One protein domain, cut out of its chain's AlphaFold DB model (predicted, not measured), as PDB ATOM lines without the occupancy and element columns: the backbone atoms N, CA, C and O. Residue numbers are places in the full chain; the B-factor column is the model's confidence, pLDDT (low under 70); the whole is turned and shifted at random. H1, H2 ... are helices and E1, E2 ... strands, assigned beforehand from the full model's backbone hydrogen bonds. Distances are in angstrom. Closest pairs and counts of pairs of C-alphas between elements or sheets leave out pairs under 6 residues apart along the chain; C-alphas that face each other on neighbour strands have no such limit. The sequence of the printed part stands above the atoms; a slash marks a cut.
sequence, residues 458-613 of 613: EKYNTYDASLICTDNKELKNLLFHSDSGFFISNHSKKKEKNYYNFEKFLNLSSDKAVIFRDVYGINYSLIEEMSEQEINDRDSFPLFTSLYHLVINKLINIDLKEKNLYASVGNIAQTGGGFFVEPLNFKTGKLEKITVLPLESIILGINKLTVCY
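This is residues 458 to 613 of the 613 residues of an uncharacterized protein of Rickettsiales bacterium TMED251 (UniProt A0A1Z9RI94). A small twisted sheet, E3 E2 E4 E5, lies midway along an elongated model, with H5 over one of its faces; at one end is a helical head, H1 with the shorter H2, H3 and H4 packed on it, and at the other end a two-stranded ribbon of E1 and E6. The first printed stretch, residues 458 to 474, has no named element and lies at the ribbon's end. The printed part has 156 residues, with five named helices and six named strands in the order E1 E2 E3 H1 H2 H3 H4 H5 E4 E5 E6. The larger sheet is mixed, the ribbon is antiparallel, and the class is mixed, helices and strands, with under half of the residues in named elements. The whole is loose, with a radius of gyration of the C-alphas of 19.2 A and spans of 59 by 33 by 31 A.

In the sheet of four, E3 is residues 499 to 501, E2 residues 486 to 489, E4 residues 578 to 581 and E5 residues 595 to 597. H5, residues 560 to 574, is 21.5 A long and begins with C-alpha 560 at (6.413, -33.763, -3.746). H1, residues 502 to 520, is the longest helix at 26.9 A. The shorter helices are H2, residues 532 to 537, H3, residues 542 to 545, and H4, residues 553 to 556. E1, residues 475 to 481, is 19.8 A long from C-alpha 475 at (11.976, -33.304, -31.819). E6, residues 606 to 612, is 19.6 A long and ends with C-alpha 612 at (15.552, -35.461, -29.504).

In the sheet E3 E2 E4 E5 the strands' lines turn by 102 degrees from edge to edge. E2 and E4 are antiparallel at 160 degrees, with N 580 and O 486 at 2.8 A. E3 is parallel to E2, with N 500 and O 487 at 2.8 A. E4 and E5 form an antiparallel hairpin, with N 595 and O 581 at 2.8 A. H5 makes two layers with this sheet, a helix on one face, at a height over the sheet of 11.2 A. It lies over E2 and E4 and only just stands up from the sheet, rising 41 degrees; its closest C-alpha to E2 is that of Ala 573, 4.4 A from Ser 489. H1 only grazes the sheet, with residues 502 to 505. H1 and H5 are close but not clearly touching, the C-alphas of Phe 502 and Ala 573 being 7.0 A apart. H1 is the hub: with residues 507 to 514 alone it touches H2, closest at the C-alphas of Ser 510 and Ile 535, 4.8 A. With residues 512 to 519 alone it touches H4, closest at Phe 516 and Ile 556, C-alphas 6.2 A apart, and with residues 514 to 518 alone it only just touches H3, with 3 pairs of C-alphas within 8 A, the closest those of Ile 515 and Thr 545, 7.2 A. E1 and E6 are antiparallel at 159 degrees, with N 478 and O 609 at 2.8 A. In H1, H2 and H5 every O i to N i+4 pair is within hydrogen-bond range; H3 and H4 are too short for such a pair, and of their single O i to N i+3 pairs that of H4 is within range and that of H3 is not.

The two C-alphas farthest apart, those of Ser 466 and Ser 546, are 60.5 A apart. The printed part has no cut, and Tyr 613 is the chain's last residue. The links H1 to H2, 11 residues, and E4 to E5, 13 residues, are long; in the latter, residues 584 to 585 pair antiparallel with residues 478 to 479 of E1. The mean pLDDT of the printed part is 77.6, and 35 residues are under 70, among them residues 458 to 468, 491 to 498 and 553 to 557.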
ATOM      1  N   GLU A 458      13.420 -13.608 -35.144       47.91
ATOM      2  CA  GLU A 458      13.729 -13.796 -36.563       47.91
ATOM      3  C   GLU A 458      15.234 -13.708 -36.882       47.91
ATOM      4  O   GLU A 458      15.693 -14.388 -37.797       47.91
ATOM      5  N   LYS A 459      16.048 -12.958 -36.113       47.44
ATOM      6  CA  LYS A 459      17.519 -12.960 -36.293       47.44
ATOM      7  C   LYS A 459      18.168 -14.296 -35.917       47.44
ATOM      8  O   LYS A 459      19.321 -14.512 -36.271       47.44
ATOM      9  N   TYR A 460      17.447 -15.187 -35.240       52.19
ATOM     10  CA  TYR A 460      17.931 -16.497 -34.793       52.19
ATOM     11  C   TYR A 460      17.264 -17.649 -35.581       52.19
ATOM     12  O   TYR A 460      17.140 -18.779 -35.100       52.19
ATOM     13  N   ASN A 461      16.813 -17.367 -36.812       44.53
ATOM     14  CA  ASN A 461      16.083 -18.280 -37.702       44.53
ATOM     15  C   ASN A 461      16.915 -19.391 -38.365       44.53
ATOM     16  O   ASN A 461      16.402 -20.082 -39.242       44.53
ATOM     17  N   THR A 462      18.151 -19.649 -37.947       46.56
ATOM     18  CA  THR A 462      18.845 -20.862 -38.394       46.56
ATOM     19  C   THR A 462      18.250 -22.055 -37.648       46.56
ATOM     20  O   THR A 462      18.339 -22.164 -36.423       46.56
ATOM     21  N   TYR A 463      17.508 -22.888 -38.368       52.66
ATOM     22  CA  TYR A 463      17.091 -24.209 -37.916       52.66
ATOM     23  C   TYR A 463      17.989 -25.229 -38.603       52.66
ATOM     24  O   TYR A 463      18.114 -25.182 -39.825       52.66
ATOM     25  N   ASP A 464      18.532 -26.178 -37.846       48.56
ATOM     26  CA  ASP A 464      19.047 -27.407 -38.444       48.56
ATOM     27  C   ASP A 464      17.850 -28.263 -38.860       48.56
ATOM     28  O   ASP A 464      17.306 -29.060 -38.097       48.56
ATOM     29  N   ALA A 465      17.397 -28.043 -40.096       47.62
ATOM     30  CA  ALA A 465      16.278 -28.749 -40.715       47.62
ATOM     31  C   ALA A 465      16.550 -30.253 -40.951       47.62
ATOM     32  O   ALA A 465      15.691 -30.947 -41.488       47.62
ATOM     33  N   SER A 466      17.726 -30.762 -40.565       52.16
ATOM     34  CA  SER A 466      18.218 -32.109 -40.869       52.16
ATOM     35  C   SER A 466      18.237 -33.083 -39.684       52.16
ATOM     36  O   SER A 466      18.639 -34.231 -39.864       52.16
ATOM     37  N   LEU A 467      17.825 -32.675 -38.478       63.06
ATOM     38  CA  LEU A 467      17.749 -33.580 -37.323       63.06
ATOM     39  C   LEU A 467      16.508 -34.481 -37.424       63.06
ATOM     40  O   LEU A 467      15.378 -34.017 -37.285       63.06
ATOM     41  N   ILE A 468      16.729 -35.776 -37.651       66.12
ATOM     42  CA  ILE A 468      15.703 -36.826 -37.600       66.12
ATOM     43  C   ILE A 468      15.947 -37.631 -36.322       66.12
ATOM     44  O   ILE A 468      17.029 -38.187 -36.132       66.12
ATOM     45  N   CYS A 469      14.962 -37.664 -35.425       70.88
ATOM     46  CA  CYS A 469      15.039 -38.461 -34.204       70.88
ATOM     47  C   CYS A 469      14.766 -39.938 -34.514       70.88
ATOM     48  O   CYS A 469      13.928 -40.253 -35.355       70.88
ATOM     49  N   THR A 470      15.464 -40.844 -33.829       75.19
ATOM     50  CA  THR A 470      15.181 -42.287 -33.873       75.19
ATOM     51  C   THR A 470      13.789 -42.592 -33.315       75.19
ATOM     52  O   THR A 470      13.293 -41.837 -32.474       75.19
ATOM     53  N   ASP A 471      13.200 -43.719 -33.726       57.72
ATOM     54  CA  ASP A 471      11.848 -44.129 -33.332       57.72
ATOM     55  C   ASP A 471      11.623 -44.026 -31.808       57.72
ATOM     56  O   ASP A 471      12.428 -44.511 -31.009       57.72
ATOM     57  N   ASN A 472      10.515 -43.374 -31.431       66.31
ATOM     58  CA  ASN A 472      10.045 -43.032 -30.074       66.31
ATOM     59  C   ASN A 472      10.586 -41.751 -29.405       66.31
ATOM     60  O   ASN A 472      10.222 -41.508 -28.254       66.31
ATOM     61  N   LYS A 473      11.387 -40.910 -30.076       73.00
ATOM     62  CA  LYS A 473      11.789 -39.588 -29.542       73.00
ATOM     63  C   LYS A 473      11.172 -38.434 -30.319       73.00
ATOM     64  O   LYS A 473      11.165 -38.438 -31.550       73.00
ATOM     65  N   GLU A 474      10.700 -37.417 -29.606       77.38
ATOM     66  CA  GLU A 474      10.119 -36.222 -30.214       77.38
ATOM     67  C   GLU A 474      11.167 -35.119 -30.385       77.38
ATOM     68  O   GLU A 474      11.992 -34.847 -29.509       77.38
ATOM     69  N   LEU A 475      11.110 -34.438 -31.530       79.81
ATOM     70  CA  LEU A 475      11.976 -33.304 -31.819       79.81
ATOM     71  C   LEU A 475      11.471 -32.048 -31.095       79.81
ATOM     72  O   LEU A 475      10.462 -31.450 -31.481       79.81
ATOM     73  N   LYS A 476      12.213 -31.597 -30.084       82.06
ATOM     74  CA  LYS A 476      11.901 -30.386 -29.318       82.06
ATOM     75  C   LYS A 476      12.808 -29.231 -29.714       82.06
ATOM     76  O   LYS A 476      14.014 -29.395 -29.850       82.06
ATOM     77  N   ASN A 477      12.216 -28.048 -29.880       85.38
ATOM     78  CA  ASN A 477      12.930 -26.813 -30.214       85.38
ATOM     79  C   ASN A 477      12.942 -25.909 -28.988       85.38
ATOM     80  O   ASN A 477      11.976 -25.194 -28.740       85.38
ATOM     81  N   LEU A 478      14.009 -25.988 -28.211       88.38
ATOM     82  CA  LEU A 478      14.156 -25.330 -26.925       88.38
ATOM     83  C   LEU A 478      14.722 -23.919 -27.102       88.38
ATOM     84  O   LEU A 478      15.710 -23.733 -27.805       88.38
ATOM     85  N   LEU A 479      14.120 -22.942 -26.429       88.44
ATOM     86  CA  LEU A 479      14.562 -21.556 -26.322       88.44
ATOM     87  C   LEU A 479      14.721 -21.200 -24.842       88.44
ATOM     88  O   LEU A 479      13.776 -21.333 -24.065       88.44
ATOM     89  N   PHE A 480      15.891 -20.706 -24.451       89.56
ATOM     90  CA  PHE A 480      16.144 -20.243 -23.084       89.56
ATOM     91  C   PHE A 480      17.328 -19.275 -23.033       89.56
ATOM     92  O   PHE A 480      18.155 -19.244 -23.939       89.56
ATOM     93  N   HIS A 481      17.435 -18.490 -21.960       90.81
ATOM     94  CA  HIS A 481      18.646 -17.721 -21.669       90.81
ATOM     95  C   HIS A 481      19.574 -18.538 -20.762       90.81
ATOM     96  O   HIS A 481      19.106 -19.157 -19.807       90.81
ATOM     97  N   SER A 482      20.889 -18.482 -20.983       87.81
ATOM     98  CA  SER A 482      21.911 -19.204 -20.200       87.81
ATOM     99  C   SER A 482      21.942 -18.863 -18.702       87.81
ATOM    100  O   SER A 482      22.565 -19.577 -17.928       87.81
ATOM    101  N   ASP A 483      21.281 -17.773 -18.301       87.75
ATOM    102  CA  ASP A 483      21.221 -17.255 -16.921       87.75
ATOM    103  C   ASP A 483      19.854 -17.542 -16.264       87.75
ATOM    104  O   ASP A 483      19.609 -17.145 -15.129       87.75
ATOM    105  N   SER A 484      18.941 -18.203 -16.985       88.00
ATOM    106  CA  SER A 484      17.641 -18.657 -16.467       88.00
ATOM    107  C   SER A 484      17.696 -20.105 -15.955       88.00
ATOM    108  O   SER A 484      16.662 -20.696 -15.653       88.00
ATOM    109  N   GLY A 485      18.897 -20.684 -15.891       89.12
ATOM    110  CA  GLY A 485      19.181 -22.032 -15.411       89.12
ATOM    111  C   GLY A 485      20.510 -22.076 -14.662       89.12
ATOM    112  O   GLY A 485      21.169 -21.049 -14.481       89.12
ATOM    113  N   PHE A 486      20.912 -23.266 -14.227       89.94
ATOM    114  CA  PHE A 486      22.140 -23.454 -13.458       89.94
ATOM    115  C   PHE A 486      22.844 -24.769 -13.775       89.94
ATOM    116  O   PHE A 486      22.198 -25.767 -14.080       89.94
ATOM    117  N   PHE A 487      24.173 -24.786 -13.662       88.38
ATOM    118  CA  PHE A 487      24.978 -26.000 -13.783       88.38
ATOM    119  C   PHE A 487      25.409 -26.512 -12.410       88.38
ATOM    120  O   PHE A 487      25.866 -25.733 -11.573       88.38
ATOM    121  N   ILE A 488      25.325 -27.824 -12.194       86.44
ATOM    122  CA  ILE A 488      25.798 -28.474 -10.968       86.44
ATOM    123  C   ILE A 488      26.604 -29.731 -11.303       86.44
ATOM    124  O   ILE A 488      26.264 -30.465 -12.229       86.44
ATOM    125  N   SER A 489      27.693 -29.959 -10.568       81.62
ATOM    126  CA  SER A 489      28.618 -31.083 -10.759       81.62
ATOM    127  C   SER A 489      29.358 -31.395  -9.460       81.62
ATOM    128  O   SER A 489      29.741 -30.475  -8.729       81.62
ATOM    129  N   ASN A 490      29.609 -32.683  -9.208       74.00
ATOM    130  CA  ASN A 490      30.465 -33.139  -8.110       74.00
ATOM    131  C   ASN A 490      31.969 -32.929  -8.404       74.00
ATOM    132  O   ASN A 490      32.789 -32.756  -7.506       74.00
ATOM    133  N   HIS A 491      32.360 -32.872  -9.681       66.12
ATOM    134  CA  HIS A 491      33.734 -32.576 -10.079       66.12
ATOM    135  C   HIS A 491      33.935 -31.070 -10.194       66.12
ATOM    136  O   HIS A 491      33.313 -30.430 -11.039       66.12
ATOM    137  N   SER A 492      34.833 -30.515  -9.377       53.62
ATOM    138  CA  SER A 492      35.196 -29.094  -9.328       53.62
ATOM    139  C   SER A 492      35.885 -28.593 -10.611       53.62
ATOM    140  O   SER A 492      37.033 -28.146 -10.602       53.62
ATOM    141  N   LYS A 493      35.188 -28.611 -11.752       53.94
ATOM    142  CA  LYS A 493      35.620 -27.892 -12.953       53.94
ATOM    143  C   LYS A 493      35.418 -26.398 -12.707       53.94
ATOM    144  O   LYS A 493      34.356 -25.823 -12.910       53.94
ATOM    145  N   LYS A 494      36.469 -25.779 -12.173       52.28
ATOM    146  CA  LYS A 494      36.561 -24.344 -11.913       52.28
ATOM    147  C   LYS A 494      36.478 -23.548 -13.225       52.28
ATOM    148  O   LYS A 494      37.309 -23.763 -14.102       52.28
ATOM    149  N   LYS A 495      35.613 -22.522 -13.210       50.12
ATOM    150  CA  LYS A 495      35.629 -21.271 -14.012       50.12
ATOM    151  C   LYS A 495      34.652 -21.138 -15.190       50.12
ATOM    152  O   LYS A 495      35.049 -20.627 -16.229       50.12
ATOM    153  N   GLU A 496      33.363 -21.395 -14.987       52.69
ATOM    154  CA  GLU A 496      32.336 -20.764 -15.832       52.69
ATOM    155  C   GLU A 496      31.212 -20.131 -15.002       52.69
ATOM    156  O   GLU A 496      30.992 -20.471 -13.836       52.69
ATOM    157  N   LYS A 497      30.556 -19.127 -15.592       54.78
ATOM    158  CA  LYS A 497      29.424 -18.398 -15.008       54.78
ATOM    159  C   LYS A 497      28.256 -19.390 -14.829       54.78
ATOM    160  O   LYS A 497      28.020 -20.192 -15.722       54.78
ATOM    161  N   ASN A 498      27.538 -19.338 -13.701       62.97
ATOM    162  CA  ASN A 498      26.406 -20.226 -13.346       62.97
ATOM    163  C   ASN A 498      26.773 -21.663 -12.900       62.97
ATOM    164  O   ASN A 498      25.908 -22.538 -12.900       62.97
ATOM    165  N   TYR A 499      28.023 -21.902 -12.480       76.38
ATOM    166  CA  TYR A 499      28.434 -23.137 -11.797       76.38
ATOM    167  C   TYR A 499      28.082 -23.094 -10.302       76.38
ATOM    168  O   TYR A 499      28.529 -22.195  -9.584       76.38
ATOM    169  N   TYR A 500      27.361 -24.103  -9.815       77.75
ATOM    170  CA  TYR A 500      26.981 -24.240  -8.410       77.75
ATOM    171  C   TYR A 500      27.794 -25.329  -7.723       77.75
ATOM    172  O   TYR A 500      27.993 -26.426  -8.245       77.75
ATOM    173  N   ASN A 501      28.278 -25.007  -6.523       79.62
ATOM    174  CA  ASN A 501      29.018 -25.955  -5.706       79.62
ATOM    175  C   ASN A 501      28.050 -26.993  -5.125       79.62
ATOM    176  O   ASN A 501      27.195 -26.639  -4.314       79.62
ATOM    177  N   PHE A 502      28.220 -28.258  -5.507       84.31
ATOM    178  CA  PHE A 502      27.387 -29.348  -5.009       84.31
ATOM    179  C   PHE A 502      27.436 -29.470  -3.477       84.31
ATOM    180  O   PHE A 502      26.397 -29.663  -2.859       84.31
ATOM    181  N   GLU A 503      28.582 -29.205  -2.842       84.31
ATOM    182  CA  GLU A 503      28.696 -29.203  -1.372       84.31
ATOM    183  C   GLU A 503      27.766 -28.182  -0.704       84.31
ATOM    184  O   GLU A 503      27.155 -28.463   0.325       84.31
ATOM    185  N   LYS A 504      27.592 -26.999  -1.308       83.19
ATOM    186  CA  LYS A 504      26.637 -26.008  -0.789       83.19
ATOM    187  C   LYS A 504      25.196 -26.499  -0.903       83.19
ATOM    188  O   LYS A 504      24.392 -26.239  -0.014       83.19
ATOM    189  N   PHE A 505      24.876 -27.192  -1.995       84.44
ATOM    190  CA  PHE A 505      23.552 -27.767  -2.208       84.44
ATOM    191  C   PHE A 505      23.248 -28.885  -1.199       84.44
ATOM    192  O   PHE A 505      22.124 -28.962  -0.699       84.44
ATOM    193  N   LEU A 506      24.249 -29.704  -0.849       85.50
ATOM    194  CA  LEU A 506      24.142 -30.703   0.217       85.50
ATOM    195  C   LEU A 506      23.863 -30.045   1.572       85.50
ATOM    196  O   LEU A 506      22.902 -30.426   2.228       85.50
ATOM    197  N   ASN A 507      24.621 -29.009   1.949       86.56
ATOM    198  CA  ASN A 507      24.394 -28.289   3.210       86.56
ATOM    199  C   ASN A 507      22.978 -27.703   3.290       86.56
ATOM    200  O   ASN A 507      22.287 -27.877   4.284       86.56
ATOM    201  N   LEU A 508      22.495 -27.085   2.211       83.50
ATOM    202  CA  LEU A 508      21.136 -26.542   2.166       83.50
ATOM    203  C   LEU A 508      20.052 -27.626   2.246       83.50
ATOM    204  O   LEU A 508      18.993 -27.420   2.845       83.50
ATOM    205  N   SER A 509      20.304 -28.781   1.632       83.19
ATOM    206  CA  SER A 509      19.418 -29.942   1.731       83.19
ATOM    207  C   SER A 509      19.386 -30.486   3.164       83.19
ATOM    208  O   SER A 509      18.302 -30.801   3.661       83.19
ATOM    209  N   SER A 510      20.533 -30.521   3.851       85.62
ATOM    210  CA  SER A 510      20.633 -30.860   5.275       85.62
ATOM    211  C   SER A 510      19.895 -29.865   6.161       85.62
ATOM    212  O   SER A 510      19.065 -30.285   6.960       85.62
ATOM    213  N   ASP A 511      20.115 -28.560   5.981       83.88
ATOM    214  CA  ASP A 511      19.447 -27.516   6.766       83.88
ATOM    215  C   ASP A 511      17.917 -27.667   6.678       83.88
ATOM    216  O   ASP A 511      17.213 -27.657   7.689       83.88
ATOM    217  N   LYS A 512      17.383 -27.896   5.468       81.25
ATOM    218  CA  LYS A 512      15.950 -28.165   5.266       81.25
ATOM    219  C   LYS A 512      15.483 -29.444   5.963       81.25
ATOM    220  O   LYS A 512      14.396 -29.446   6.543       81.25
ATOM    221  N   ALA A 513      16.271 -30.515   5.902       81.19
ATOM    222  CA  ALA A 513      15.964 -31.777   6.569       81.19
ATOM    223  C   ALA A 513      15.912 -31.620   8.099       81.19
ATOM    224  O   ALA A 513      14.958 -32.086   8.723       81.19
ATOM    225  N   VAL A 514      16.875 -30.905   8.693       82.62
ATOM    226  CA  VAL A 514      16.921 -30.606  10.134       82.62
ATOM    227  C   VAL A 514      15.703 -29.784  10.555       82.62
ATOM    228  O   VAL A 514      14.990 -30.174  11.479       82.62
ATOM    229  N   ILE A 515      15.392 -28.706   9.824       78.62
ATOM    230  CA  ILE A 515      14.216 -27.863  10.092       78.62
ATOM    231  C   ILE A 515      12.921 -28.693  10.050       78.62
ATOM    232  O   ILE A 515      12.063 -28.560  10.926       78.62
ATOM    233  N   PHE A 516      12.766 -29.556   9.042       76.50
ATOM    234  CA  PHE A 516      11.586 -30.410   8.906       76.50
ATOM    235  C   PHE A 516      11.479 -31.419  10.056       76.50
ATOM    236  O   PHE A 516      10.401 -31.584  10.638       76.50
ATOM    237  N   ARG A 517      12.599 -32.052  10.424       78.12
ATOM    238  CA  ARG A 517      12.665 -33.012  11.526       78.12
ATOM    239  C   ARG A 517      12.279 -32.375  12.851       78.12
ATOM    240  O   ARG A 517      11.443 -32.934  13.548       78.12
ATOM    241  N   ASP A 518      12.816 -31.213  13.193       76.56
ATOM    242  CA  ASP A 518      12.569 -30.628  14.516       76.56
ATOM    243  C   ASP A 518      11.155 -30.076  14.675       76.56
ATOM    244  O   ASP A 518      10.607 -30.054  15.779       76.56
ATOM    245  N   VAL A 519      10.531 -29.651  13.574       70.69
ATOM    246  CA  VAL A 519       9.153 -29.156  13.611       70.69
ATOM    247  C   VAL A 519       8.123 -30.284  13.582       70.69
ATOM    248  O   VAL A 519       7.087 -30.155  14.240       70.69
ATOM    249  N   TYR A 520       8.383 -31.383  12.867       70.19
ATOM    250  CA  TYR A 520       7.400 -32.459  12.668       70.19
ATOM    251  C   TYR A 520       7.748 -33.793  13.342       70.19
ATOM    252  O   TYR A 520       6.899 -34.681  13.383       70.19
ATOM    253  N   GLY A 521       8.958 -33.954  13.878       66.44
ATOM    254  CA  GLY A 521       9.458 -35.208  14.450       66.44
ATOM    255  C   GLY A 521       9.705 -36.309  13.413       66.44
ATOM    256  O   GLY A 521       9.707 -37.485  13.766       66.44
ATOM    257  N   ILE A 522       9.847 -35.952  12.131       66.25
ATOM    258  CA  ILE A 522       9.974 -36.901  11.017       66.25
ATOM    259  C   ILE A 522      11.399 -36.852  10.471       66.25
ATOM    260  O   ILE A 522      11.818 -35.823   9.941       66.25
ATOM    261  N   ASN A 523      12.113 -37.977  10.536       65.62
ATOM    262  CA  ASN A 523      13.394 -38.127   9.849       65.62
ATOM    263  C   ASN A 523      13.157 -38.126   8.338       65.62
ATOM    264  O   ASN A 523      12.424 -38.961   7.804       65.62
ATOM    265  N   TYR A 524      13.742 -37.143   7.659       66.44
ATOM    266  CA  TYR A 524      13.460 -36.853   6.262       66.44
ATOM    267  C   TYR A 524      14.761 -36.530   5.527       66.44
ATOM    268  O   TYR A 524      15.404 -35.536   5.843       66.44
ATOM    269  N   SER A 525      15.142 -37.345   4.541       66.56
ATOM    270  CA  SER A 525      16.239 -37.036   3.619       66.56
ATOM    271  C   SER A 525      15.679 -36.542   2.279       66.56
ATOM    272  O   SER A 525      14.754 -37.126   1.704       66.56
ATOM    273  N   LEU A 526      16.210 -35.414   1.797       69.38
ATOM    274  CA  LEU A 526      15.877 -34.851   0.478       69.38
ATOM    275  C   LEU A 526      16.668 -35.511  -0.658       69.38
ATOM    276  O   LEU A 526      16.240 -35.473  -1.809       69.38
ATOM    277  N   ILE A 527      17.806 -36.113  -0.318       70.25
ATOM    278  CA  ILE A 527      18.696 -36.851  -1.208       70.25
ATOM    279  C   ILE A 527      18.823 -38.242  -0.589       70.25
ATOM    280  O   ILE A 527      19.218 -38.358   0.571       70.25
ATOM    281  N   GLU A 528      18.422 -39.279  -1.330       65.25
ATOM    282  CA  GLU A 528      18.218 -40.639  -0.795       65.25
ATOM    283  C   GLU A 528      19.481 -41.252  -0.169       65.25
ATOM    284  O   GLU A 528      19.376 -42.111   0.701       65.25
ATOM    285  N   GLU A 529      20.664 -40.770  -0.549       65.19
ATOM    286  CA  GLU A 529      21.954 -41.308  -0.115       65.19
ATOM    287  C   GLU A 529      22.523 -40.671   1.165       65.19
ATOM    288  O   GLU A 529      23.488 -41.192   1.721       65.19
ATOM    289  N   MET A 530      21.949 -39.569   1.667       78.31
ATOM    290  CA  MET A 530      22.484 -38.890   2.856       78.31
ATOM    291  C   MET A 530      22.059 -39.586   4.151       78.31
ATOM    292  O   MET A 530      20.866 -39.696   4.454       78.31
ATOM    293  N   SER A 531      23.044 -40.003   4.950       83.06
ATOM    294  CA  SER A 531      22.798 -40.571   6.282       83.06
ATOM    295  C   SER A 531      22.339 -39.504   7.285       83.06
ATOM    296  O   SER A 531      22.647 -38.322   7.145       83.06
ATOM    297  N   GLU A 532      21.634 -39.907   8.346       82.31
ATOM    298  CA  GLU A 532      21.189 -38.976   9.395       82.31
ATOM    299  C   GLU A 532      22.362 -38.287  10.113       82.31
ATOM    300  O   GLU A 532      22.276 -37.109  10.459       82.31
ATOM    301  N   GLN A 533      23.472 -39.006  10.300       85.38
ATOM    302  CA  GLN A 533      24.688 -38.445  10.882       85.38
ATOM    303  C   GLN A 533      25.278 -37.361   9.975       85.38
ATOM    304  O   GLN A 533      25.567 -36.266  10.444       85.38
ATOM    305  N   GLU A 534      25.340 -37.619   8.667       85.62
ATOM    306  CA  GLU A 534      25.807 -36.633   7.694       85.62
ATOM    307  C   GLU A 534      24.902 -35.391   7.631       85.62
ATOM    308  O   GLU A 534      25.398 -34.272   7.516       85.62
ATOM    309  N   ILE A 535      23.578 -35.559   7.740       85.38
ATOM    310  CA  ILE A 535      22.639 -34.429   7.797       85.38
ATOM    311  C   ILE A 535      22.949 -33.528   8.999       85.38
ATOM    312  O   ILE A 535      23.008 -32.311   8.845       85.38
ATOM    313  N   ASN A 536      23.178 -34.115  10.176       85.06
ATOM    314  CA  ASN A 536      23.481 -33.360  11.393       85.06
ATOM    315  C   ASN A 536      24.855 -32.684  11.340       85.06
ATOM    316  O   ASN A 536      24.980 -31.534  11.751       85.06
ATOM    317  N   ASP A 537      25.871 -33.367  10.809       87.69
ATOM    318  CA  ASP A 537      27.226 -32.819  10.675       87.69
ATOM    319  C   ASP A 537      27.277 -31.628   9.699       87.69
ATOM    320  O   ASP A 537      28.167 -30.780   9.781       87.69
ATOM    321  N   ARG A 538      26.304 -31.556   8.782       87.75
ATOM    322  CA  ARG A 538      26.147 -30.492   7.783       87.75
ATOM    323  C   ARG A 538      25.148 -29.397   8.179       87.75
ATOM    324  O   ARG A 538      24.943 -28.497   7.366       87.75
ATOM    325  N   ASP A 539      24.543 -29.445   9.371       84.38
ATOM    326  CA  ASP A 539      23.673 -28.365   9.864       84.38
ATOM    327  C   ASP A 539      24.485 -27.068   9.976       84.38
ATOM    328  O   ASP A 539      25.407 -26.943  10.785       84.38
ATOM    329  N   SER A 540      24.145 -26.088   9.143       83.81
ATOM    330  CA  SER A 540      24.834 -24.799   9.095       83.81
ATOM    331  C   SER A 540      24.475 -23.907  10.288       83.81
ATOM    332  O   SER A 540      25.181 -22.934  10.572       83.81
ATOM    333  N   PHE A 541      23.379 -24.206  10.996       81.75
ATOM    334  CA  PHE A 541      22.790 -23.339  12.014       81.75
ATOM    335  C   PHE A 541      22.402 -24.063  13.318       81.75
ATOM    336  O   PHE A 541      21.358 -23.736  13.893       81.75
ATOM    337  N   PRO A 542      23.273 -24.908  13.906       80.19
ATOM    338  CA  PRO A 542      22.919 -25.770  15.040       80.19
ATOM    339  C   PRO A 542      22.486 -24.987  16.287       80.19
ATOM    340  O   PRO A 542      21.667 -25.439  17.085       80.19
ATOM    341  N   LEU A 543      23.002 -23.764  16.458       80.06
ATOM    342  CA  LEU A 543      22.621 -22.876  17.561       80.06
ATOM    343  C   LEU A 543      21.193 -22.324  17.413       80.06
ATOM    344  O   LEU A 543      20.518 -22.071  18.413       80.06
ATOM    345  N   PHE A 544      20.732 -22.126  16.176       77.88
ATOM    346  CA  PHE A 544      19.412 -21.565  15.876       77.88
ATOM    347  C   PHE A 544      18.332 -22.631  15.749       77.88
ATOM    348  O   PHE A 544      17.151 -22.300  15.824       77.88
ATOM    349  N   THR A 545      18.729 -23.896  15.657       76.38
ATOM    350  CA  THR A 545      17.847 -25.058  15.603       76.38
ATOM    351  C   THR A 545      16.841 -25.078  16.754       76.38
ATOM    352  O   THR A 545      15.631 -25.212  16.562       76.38
ATOM    353  N   SER A 546      17.315 -24.749  17.959       76.25
ATOM    354  CA  SER A 546      16.462 -24.592  19.139       76.25
ATOM    355  C   SER A 546      15.403 -23.494  19.011       76.25
ATOM    356  O   SER A 546      14.441 -23.531  19.763       76.25
ATOM    357  N   LEU A 547      15.528 -22.531  18.092       78.19
ATOM    358  CA  LEU A 547      14.596 -21.410  17.912       78.19
ATOM    359  C   LEU A 547      13.521 -21.670  16.851       78.19
ATOM    360  O   LEU A 547      12.578 -20.882  16.765       78.19
ATOM    361  N   TYR A 548      13.596 -22.763  16.082       75.75
ATOM    362  CA  TYR A 548      12.596 -23.062  15.045       75.75
ATOM    363  C   TYR A 548      11.175 -23.195  15.608       75.75
ATOM    364  O   TYR A 548      10.204 -22.862  14.932       75.75
ATOM    365  N   HIS A 549      11.029 -23.539  16.892       73.69
ATOM    366  CA  HIS A 549       9.734 -23.557  17.578       73.69
ATOM    367  C   HIS A 549       9.065 -22.173  17.732       73.69
ATOM    368  O   HIS A 549       7.884 -22.102  18.075       73.69
ATOM    369  N   LEU A 550       9.789 -21.071  17.513       76.19
ATOM    370  CA  LEU A 550       9.260 -19.700  17.572       76.19
ATOM    371  C   LEU A 550       8.717 -19.204  16.222       76.19
ATOM    372  O   LEU A 550       8.084 -18.141  16.165       76.19
ATOM    373  N   VAL A 551       8.970 -19.965  15.157       76.19
ATOM    374  CA  VAL A 551       8.552 -19.682  13.785       76.19
ATOM    375  C   VAL A 551       7.246 -20.417  13.488       76.19
ATOM    376  O   VAL A 551       6.940 -21.459  14.068       76.19
ATOM    377  N   ILE A 552       6.428 -19.855  12.606       71.69
ATOM    378  CA  ILE A 552       5.207 -20.511  12.139       71.69
ATOM    379  C   ILE A 552       5.569 -21.623  11.162       71.69
ATOM    380  O   ILE A 552       6.301 -21.405  10.200       71.69
ATOM    381  N   ASN A 553       4.939 -22.784  11.322       68.31
ATOM    382  CA  ASN A 553       5.213 -23.980  10.518       68.31
ATOM    383  C   ASN A 553       4.887 -23.835   9.006       68.31
ATOM    384  O   ASN A 553       5.053 -24.779   8.243       68.31
ATOM    385  N   LYS A 554       4.412 -22.669   8.542       67.94
ATOM    386  CA  LYS A 554       4.056 -22.388   7.139       67.94
ATOM    387  C   LYS A 554       5.258 -22.520   6.195       67.94
ATOM    388  O   LYS A 554       5.079 -22.968   5.069       67.94
ATOM    389  N   LEU A 555       6.454 -22.134   6.644       58.91
ATOM    390  CA  LEU A 555       7.662 -22.071   5.811       58.91
ATOM    391  C   LEU A 555       8.289 -23.440   5.492       58.91
ATOM    392  O   LEU A 555       9.230 -23.504   4.710       58.91
ATOM    393  N   ILE A 556       7.797 -24.520   6.105       64.31
ATOM    394  CA  ILE A 556       8.522 -25.800   6.193       64.31
ATOM    395  C   ILE A 556       7.850 -26.888   5.331       64.31
ATOM    396  O   ILE A 556       8.291 -28.031   5.281       64.31
ATOM    397  N   ASN A 557       6.795 -26.546   4.587       63.81
ATOM    398  CA  ASN A 557       6.163 -27.491   3.669       63.81
ATOM    399  C   ASN A 557       6.979 -27.644   2.382       63.81
ATOM    400  O   ASN A 557       7.063 -26.712   1.588       63.81
ATOM    401  N   ILE A 558       7.497 -28.852   2.161       70.38
ATOM    402  CA  ILE A 558       8.126 -29.272   0.906       70.38
ATOM    403  C   ILE A 558       7.100 -30.092   0.126       70.38
ATOM    404  O   ILE A 558       6.607 -31.112   0.617       70.38
ATOM    405  N   ASP A 559       6.749 -29.645  -1.078       75.88
ATOM    406  CA  ASP A 559       5.850 -30.413  -1.936       75.88
ATOM    407  C   ASP A 559       6.582 -31.588  -2.618       75.88
ATOM    408  O   ASP A 559       7.812 -31.646  -2.688       75.88
ATOM    409  N   LEU A 560       5.825 -32.572  -3.120       80.56
ATOM    410  CA  LEU A 560       6.413 -33.763  -3.746       80.56
ATOM    411  C   LEU A 560       7.250 -33.416  -4.990       80.56
ATOM    412  O   LEU A 560       8.223 -34.104  -5.294       80.56
ATOM    413  N   LYS A 561       6.888 -32.356  -5.719       82.75
ATOM    414  CA  LYS A 561       7.597 -31.941  -6.931       82.75
ATOM    415  C   LYS A 561       8.954 -31.335  -6.578       82.75
ATOM    416  O   LYS A 561       9.938 -31.665  -7.232       82.75
ATOM    417  N   GLU A 562       9.006 -30.507  -5.540       83.06
ATOM    418  CA  GLU A 562      10.237 -29.986  -4.962       83.06
ATOM    419  C   GLU A 562      11.119 -31.139  -4.491       83.06
ATOM    420  O   GLU A 562      12.263 -31.226  -4.923       83.06
ATOM    421  N   LYS A 563      10.575 -32.080  -3.707       82.44
ATOM    422  CA  LYS A 563      11.324 -33.264  -3.256       82.44
ATOM    423  C   LYS A 563      11.974 -34.010  -4.426       82.44
ATOM    424  O   LYS A 563      13.176 -34.263  -4.415       82.44
ATOM    425  N   ASN A 564      11.190 -34.322  -5.456       86.06
ATOM    426  CA  ASN A 564      11.679 -35.048  -6.629       86.06
ATOM    427  C   ASN A 564      12.751 -34.259  -7.392       86.06
ATOM    428  O   ASN A 564      13.673 -34.852  -7.953       86.06
ATOM    429  N   LEU A 565      12.645 -32.928  -7.418       87.38
ATOM    430  CA  LEU A 565      13.639 -32.066  -8.045       87.38
ATOM    431  C   LEU A 565      14.960 -32.076  -7.265       87.38
ATOM    432  O   LEU A 565      16.006 -32.213  -7.889       87.38
ATOM    433  N   TYR A 566      14.919 -31.998  -5.931       86.81
ATOM    434  CA  TYR A 566      16.115 -32.112  -5.086       86.81
ATOM    435  C   TYR A 566      16.835 -33.449  -5.299       86.81
ATOM    436  O   TYR A 566      18.041 -33.460  -5.548       86.81
ATOM    437  N   ALA A 567      16.091 -34.558  -5.301       84.19
ATOM    438  CA  ALA A 567      16.641 -35.884  -5.578       84.19
ATOM    439  C   ALA A 567      17.262 -35.970  -6.987       84.19
ATOM    440  O   ALA A 567      18.372 -36.470  -7.157       84.19
ATOM    441  N   SER A 568      16.586 -35.409  -7.997       87.81
ATOM    442  CA  SER A 568      17.096 -35.381  -9.376       87.81
ATOM    443  C   SER A 568      18.400 -34.586  -9.492       87.81
ATOM    444  O   SER A 568      19.322 -35.014 -10.184       87.81
ATOM    445  N   VAL A 569      18.494 -33.445  -8.803       88.62
ATOM    446  CA  VAL A 569      19.715 -32.627  -8.742       88.62
ATOM    447  C   VAL A 569      20.870 -33.409  -8.115       88.62
ATOM    448  O   VAL A 569      21.967 -33.397  -8.676       88.62
ATOM    449  N   GLY A 570      20.619 -34.135  -7.019       85.81
ATOM    450  CA  GLY A 570      21.598 -35.024  -6.387       85.81
ATOM    451  C   GLY A 570      22.145 -36.085  -7.346       85.81
ATOM    452  O   GLY A 570      23.348 -36.122  -7.606       85.81
ATOM    453  N   ASN A 571      21.255 -36.874  -7.953       86.50
ATOM    454  CA  ASN A 571      21.630 -37.978  -8.846       86.50
ATOM    455  C   ASN A 571      22.410 -37.495 -10.082       86.50
ATOM    456  O   ASN A 571      23.367 -38.129 -10.531       86.50
ATOM    457  N   ILE A 572      22.023 -36.349 -10.651       87.81
ATOM    458  CA  ILE A 572      22.701 -35.777 -11.822       87.81
ATOM    459  C   ILE A 572      24.081 -35.236 -11.454       87.81
ATOM    460  O   ILE A 572      25.040 -35.450 -12.193       87.81
ATOM    461  N   ALA A 573      24.219 -34.571 -10.304       85.88
ATOM    462  CA  ALA A 573      25.516 -34.080  -9.849       85.88
ATOM    463  C   ALA A 573      26.535 -35.221  -9.676       85.88
ATOM    464  O   ALA A 573      27.710 -35.037 -10.004       85.88
ATOM    465  N   GLN A 574      26.082 -36.394  -9.221       81.44
ATOM    466  CA  GLN A 574      26.908 -37.590  -9.016       81.44
ATOM    467  C   GLN A 574      27.290 -38.314 -10.314       81.44
ATOM    468  O   GLN A 574      28.377 -38.875 -10.402       81.44
ATOM    469  N   THR A 575      26.431 -38.275 -11.335       83.94
ATOM    470  CA  THR A 575      26.630 -38.991 -12.612       83.94
ATOM    471  C   THR A 575      27.432 -38.207 -13.659       83.94
ATOM    472  O   THR A 575      27.585 -38.668 -14.789       83.94
ATOM    473  N   GLY A 576      27.987 -37.045 -13.297       77.75
ATOM    474  CA  GLY A 576      28.827 -36.221 -14.179       77.75
ATOM    475  C   GLY A 576      28.379 -34.764 -14.316       77.75
ATOM    476  O   GLY A 576      29.094 -33.963 -14.919       77.75
ATOM    477  N   GLY A 577      27.245 -34.401 -13.712       86.62
ATOM    478  CA  GLY A 577      26.702 -33.048 -13.708       86.62
ATOM    479  C   GLY A 577      25.844 -32.713 -14.927       86.62
ATOM    480  O   GLY A 577      25.772 -33.451 -15.907       86.62
ATOM    481  N   GLY A 578      25.165 -31.569 -14.862       89.06
ATOM    482  CA  GLY A 578      24.263 -31.120 -15.919       89.06
ATOM    483  C   GLY A 578      23.753 -29.701 -15.702       89.06
ATOM    484  O   GLY A 578      23.765 -29.183 -14.582       89.06
ATOM    485  N   PHE A 579      23.320 -29.060 -16.788       90.62
ATOM    486  CA  PHE A 579      22.683 -27.750 -16.746       90.62
ATOM    487  C   PHE A 579      21.169 -27.898 -16.695       90.62
ATOM    488  O   PHE A 579      20.548 -28.370 -17.648       90.62
ATOM    489  N   PHE A 580      20.580 -27.472 -15.588       92.94
ATOM    490  CA  PHE A 580      19.146 -27.465 -15.368       92.94
ATOM    491  C   PHE A 580      18.545 -26.183 -15.924       92.94
ATOM    492  O   PHE A 580      18.949 -25.081 -15.550       92.94
ATOM    493  N   VAL A 581      17.534 -26.323 -16.775       92.19
ATOM    494  CA  VAL A 581      16.794 -25.191 -17.331       92.19
ATOM    495  C   VAL A 581      15.334 -25.544 -17.557       92.19
ATOM    496  O   VAL A 581      15.001 -26.699 -17.806       92.19
ATOM    497  N   GLU A 582      14.452 -24.551 -17.491       92.12
ATOM    498  CA  GLU A 582      13.050 -24.679 -17.892       92.12
ATOM    499  C   GLU A 582      12.851 -23.934 -19.227       92.12
ATOM    500  O   GLU A 582      12.637 -22.718 -19.231       92.12
ATOM    501  N   PRO A 583      13.023 -24.616 -20.376       91.06
ATOM    502  CA  PRO A 583      13.026 -23.959 -21.675       91.06
ATOM    503  C   PRO A 583      11.612 -23.718 -22.209       91.06
ATOM    504  O   PRO A 583      10.644 -24.383 -21.843       91.06
ATOM    505  N   LEU A 584      11.510 -22.783 -23.147       90.00
ATOM    506  CA  LEU A 584      10.329 -22.581 -23.976       90.00
ATOM    507  C   LEU A 584      10.438 -23.411 -25.248       90.00
ATOM    508  O   LEU A 584      11.472 -23.414 -25.909       90.00
ATOM    509  N   ASN A 585       9.357 -24.063 -25.646       87.38
ATOM    510  CA  ASN A 585       9.258 -24.632 -26.974       87.38
ATOM    511  C   ASN A 585       8.990 -23.509 -27.974       87.38
ATOM    512  O   ASN A 585       7.908 -22.928 -28.001       87.38
ATOM    513  N   PHE A 586       9.972 -23.207 -28.814       81.19
ATOM    514  CA  PHE A 586       9.897 -22.083 -29.737       81.19
ATOM    515  C   PHE A 586       8.772 -22.219 -30.772       81.19
ATOM    516  O   PHE A 586       8.219 -21.214 -31.205       81.19
ATOM    517  N   LYS A 587       8.409 -23.451 -31.167       78.19
ATOM    518  CA  LYS A 587       7.331 -23.674 -32.145       78.19
ATOM    519  C   LYS A 587       5.952 -23.453 -31.537       78.19
ATOM    520  O   LYS A 587       5.065 -22.954 -32.217       78.19
ATOM    521  N   THR A 588       5.758 -23.870 -30.287       80.88
ATOM    522  CA  THR A 588       4.437 -23.831 -29.641       80.88
ATOM    523  C   THR A 588       4.257 -22.636 -28.708       80.88
ATOM    524  O   THR A 588       3.135 -22.371 -28.290       80.88
ATOM    525  N   GLY A 589       5.340 -21.937 -28.349       79.00
ATOM    526  CA  GLY A 589       5.339 -20.869 -27.347       79.00
ATOM    527  C   GLY A 589       5.059 -21.363 -25.924       79.00
ATOM    528  O   GLY A 589       4.792 -20.553 -25.041       79.00
ATOM    529  N   LYS A 590       5.082 -22.682 -25.682       86.75
ATOM    530  CA  LYS A 590       4.748 -23.277 -24.380       86.75
ATOM    531  C   LYS A 590       5.995 -23.607 -23.574       86.75
ATOM    532  O   LYS A 590       7.019 -23.993 -24.131       86.75
ATOM    533  N   LEU A 591       5.886 -23.489 -22.256       88.00
ATOM    534  CA  LEU A 591       6.927 -23.913 -21.329       88.00
ATOM    535  C   LEU A 591       7.052 -25.440 -21.337       88.00
ATOM    536  O   LEU A 591       6.062 -26.156 -21.180       88.00
ATOM    537  N   GLU A 592       8.269 -25.936 -21.506       89.69
ATOM    538  CA  GLU A 592       8.583 -27.353 -21.358       89.69
ATOM    539  C   GLU A 592       8.827 -27.695 -19.879       89.69
ATOM    540  O   GLU A 592       8.827 -26.838 -18.991       89.69
ATOM    541  N   LYS A 593       9.006 -28.986 -19.588       88.44
ATOM    542  CA  LYS A 593       9.451 -29.425 -18.260       88.44
ATOM    543  C   LYS A 593      10.915 -29.023 -18.039       88.44
ATOM    544  O   LYS A 593      11.668 -28.859 -19.001       88.44
ATOM    545  N   ILE A 594      11.322 -28.932 -16.771       89.75
ATOM    546  CA  ILE A 594      12.734 -28.771 -16.401       89.75
ATOM    547  C   ILE A 594      13.539 -29.873 -17.100       89.75
ATOM    548  O   ILE A 594      13.241 -31.059 -16.958       89.75
ATOM    549  N   THR A 595      14.506 -29.447 -17.902       90.06
ATOM    550  CA  THR A 595      15.320 -30.262 -18.799       90.06
ATOM    551  C   THR A 595      16.783 -30.122 -18.393       90.06
ATOM    552  O   THR A 595      17.197 -29.072 -17.896       90.06
ATOM    553  N   VAL A 596      17.558 -31.184 -18.595       90.56
ATOM    554  CA  VAL A 596      18.968 -31.254 -18.209       90.56
ATOM    555  C   VAL A 596      19.794 -31.360 -19.476       90.56
ATOM    556  O   VAL A 596      19.621 -32.295 -20.254       90.56
ATOM    557  N   LEU A 597      20.666 -30.384 -19.696       89.06
ATOM    558  CA  LEU A 597      21.473 -30.267 -20.904       89.06
ATOM    559  C   LEU A 597      22.966 -30.395 -20.574       89.06
ATOM    560  O   LEU A 597      23.390 -29.990 -19.486       89.06
ATOM    561  N   PRO A 598      23.788 -30.930 -21.491       85.62
ATOM    562  CA  PRO A 598      25.235 -30.912 -21.321       85.62
ATOM    563  C   PRO A 598      25.751 -29.471 -21.406       85.62
ATOM    564  O   PRO A 598      25.332 -28.717 -22.284       85.62
ATOM    565  N   LEU A 599      26.681 -29.093 -20.523       81.38
ATOM    566  CA  LEU A 599      27.202 -27.718 -20.445       81.38
ATOM    567  C   LEU A 599      27.788 -27.232 -21.779       81.38
ATOM    568  O   LEU A 599      27.569 -26.096 -22.175       81.38
ATOM    569  N   GLU A 600      28.454 -28.129 -22.505       82.06
ATOM    570  CA  GLU A 600      29.090 -27.859 -23.800       82.06
ATOM    571  C   GLU A 600      28.093 -27.433 -24.895       82.06
ATOM    572  O   GLU A 600      28.485 -26.822 -25.884       82.06
ATOM    573  N   SER A 601      26.795 -27.715 -24.715       80.88
ATOM    574  CA  SER A 601      25.739 -27.295 -25.650       80.88
ATOM    575  C   SER A 601      25.247 -25.861 -25.432       80.88
ATOM    576  O   SER A 601      24.363 -25.406 -26.155       80.88
ATOM    577  N   ILE A 602      25.785 -25.149 -24.437       84.81
ATOM    578  CA  ILE A 602      25.244 -23.875 -23.965       84.81
ATOM    579  C   ILE A 602      26.213 -22.744 -24.281       84.81
ATOM    580  O   ILE A 602      27.381 -22.761 -23.909       84.81
ATOM    581  N   ILE A 603      25.684 -21.710 -24.922       83.88
ATOM    582  CA  ILE A 603      26.385 -20.472 -25.243       83.88
ATOM    583  C   ILE A 603      25.866 -19.360 -24.324       83.88
ATOM    584  O   ILE A 603      24.711 -19.364 -23.895       83.88
ATOM    585  N   LEU A 604      26.709 -18.378 -24.004       83.88
ATOM    586  CA  LEU A 604      26.290 -17.207 -23.232       83.88
ATOM    587  C   LEU A 604      25.177 -16.427 -23.957       83.88
ATOM    588  O   LEU A 604      25.333 -16.029 -25.110       83.88
ATOM    589  N   GLY A 605      24.083 -16.145 -23.246       86.12
ATOM    590  CA  GLY A 605      22.938 -15.403 -23.775       86.12
ATOM    591  C   GLY A 605      21.774 -16.308 -24.177       86.12
ATOM    592  O   GLY A 605      21.445 -17.263 -23.473       86.12
ATOM    593  N   ILE A 606      21.101 -15.975 -25.281       86.06
ATOM    594  CA  ILE A 606      19.962 -16.753 -25.786       86.06
ATOM    595  C   ILE A 606      20.477 -18.014 -26.481       86.06
ATOM    596  O   ILE A 606      21.267 -17.935 -27.417       86.06
ATOM    597  N   ASN A 607      19.961 -19.163 -26.057       85.94
ATOM    598  CA  ASN A 607      20.203 -20.467 -26.650       85.94
ATOM    599  C   ASN A 607      18.955 -20.937 -27.390       85.94
ATOM    600  O   ASN A 607      17.839 -20.819 -26.878       85.94
ATOM    601  N   LYS A 608      19.166 -21.508 -28.576       85.12
ATOM    602  CA  LYS A 608      18.147 -22.194 -29.368       85.12
ATOM    603  C   LYS A 608      18.691 -23.570 -29.722       85.12
ATOM    604  O   LYS A 608      19.627 -23.666 -30.506       85.12
ATOM    605  N   LEU A 609      18.126 -24.613 -29.127       84.56
ATOM    606  CA  LEU A 609      18.606 -25.983 -29.284       84.56
ATOM    607  C   LEU A 609      17.498 -26.868 -29.835       84.56
ATOM    608  O   LEU A 609      16.365 -26.827 -29.357       84.56
ATOM    609  N   THR A 610      17.837 -27.696 -30.813       82.44
ATOM    610  CA  THR A 610      16.956 -28.761 -31.282       82.44
ATOM    611  C   THR A 610      17.464 -30.073 -30.707       82.44
ATOM    612  O   THR A 610      18.593 -30.473 -30.971       82.44
ATOM    613  N   VAL A 611      16.644 -30.723 -29.883       79.56
ATOM    614  CA  VAL A 611      17.010 -31.957 -29.176       79.56
ATOM    615  C   VAL A 611      15.963 -33.038 -29.409       79.56
ATOM    616  O   VAL A 611      14.771 -32.748 -29.507       79.56
ATOM    617  N   CYS A 612      16.417 -34.286 -29.484       76.75
ATOM    618  CA  CYS A 612      15.552 -35.461 -29.504       76.75
ATOM    619  C   CYS A 612      15.352 -35.946 -28.072       76.75
ATOM    620  O   CYS A 612      16.308 -36.436 -27.462       76.75
ATOM    621  N   TYR A 613      14.134 -35.795 -27.553       68.44
ATOM    622  CA  TYR A 613      13.780 -36.182 -26.187       68.44
ATOM    623  C   TYR A 613      12.788 -37.332 -26.150       68.44
ATOM    624  O   TYR A 613      11.849 -37.326 -26.979       68.44
TER     625      TYR A 613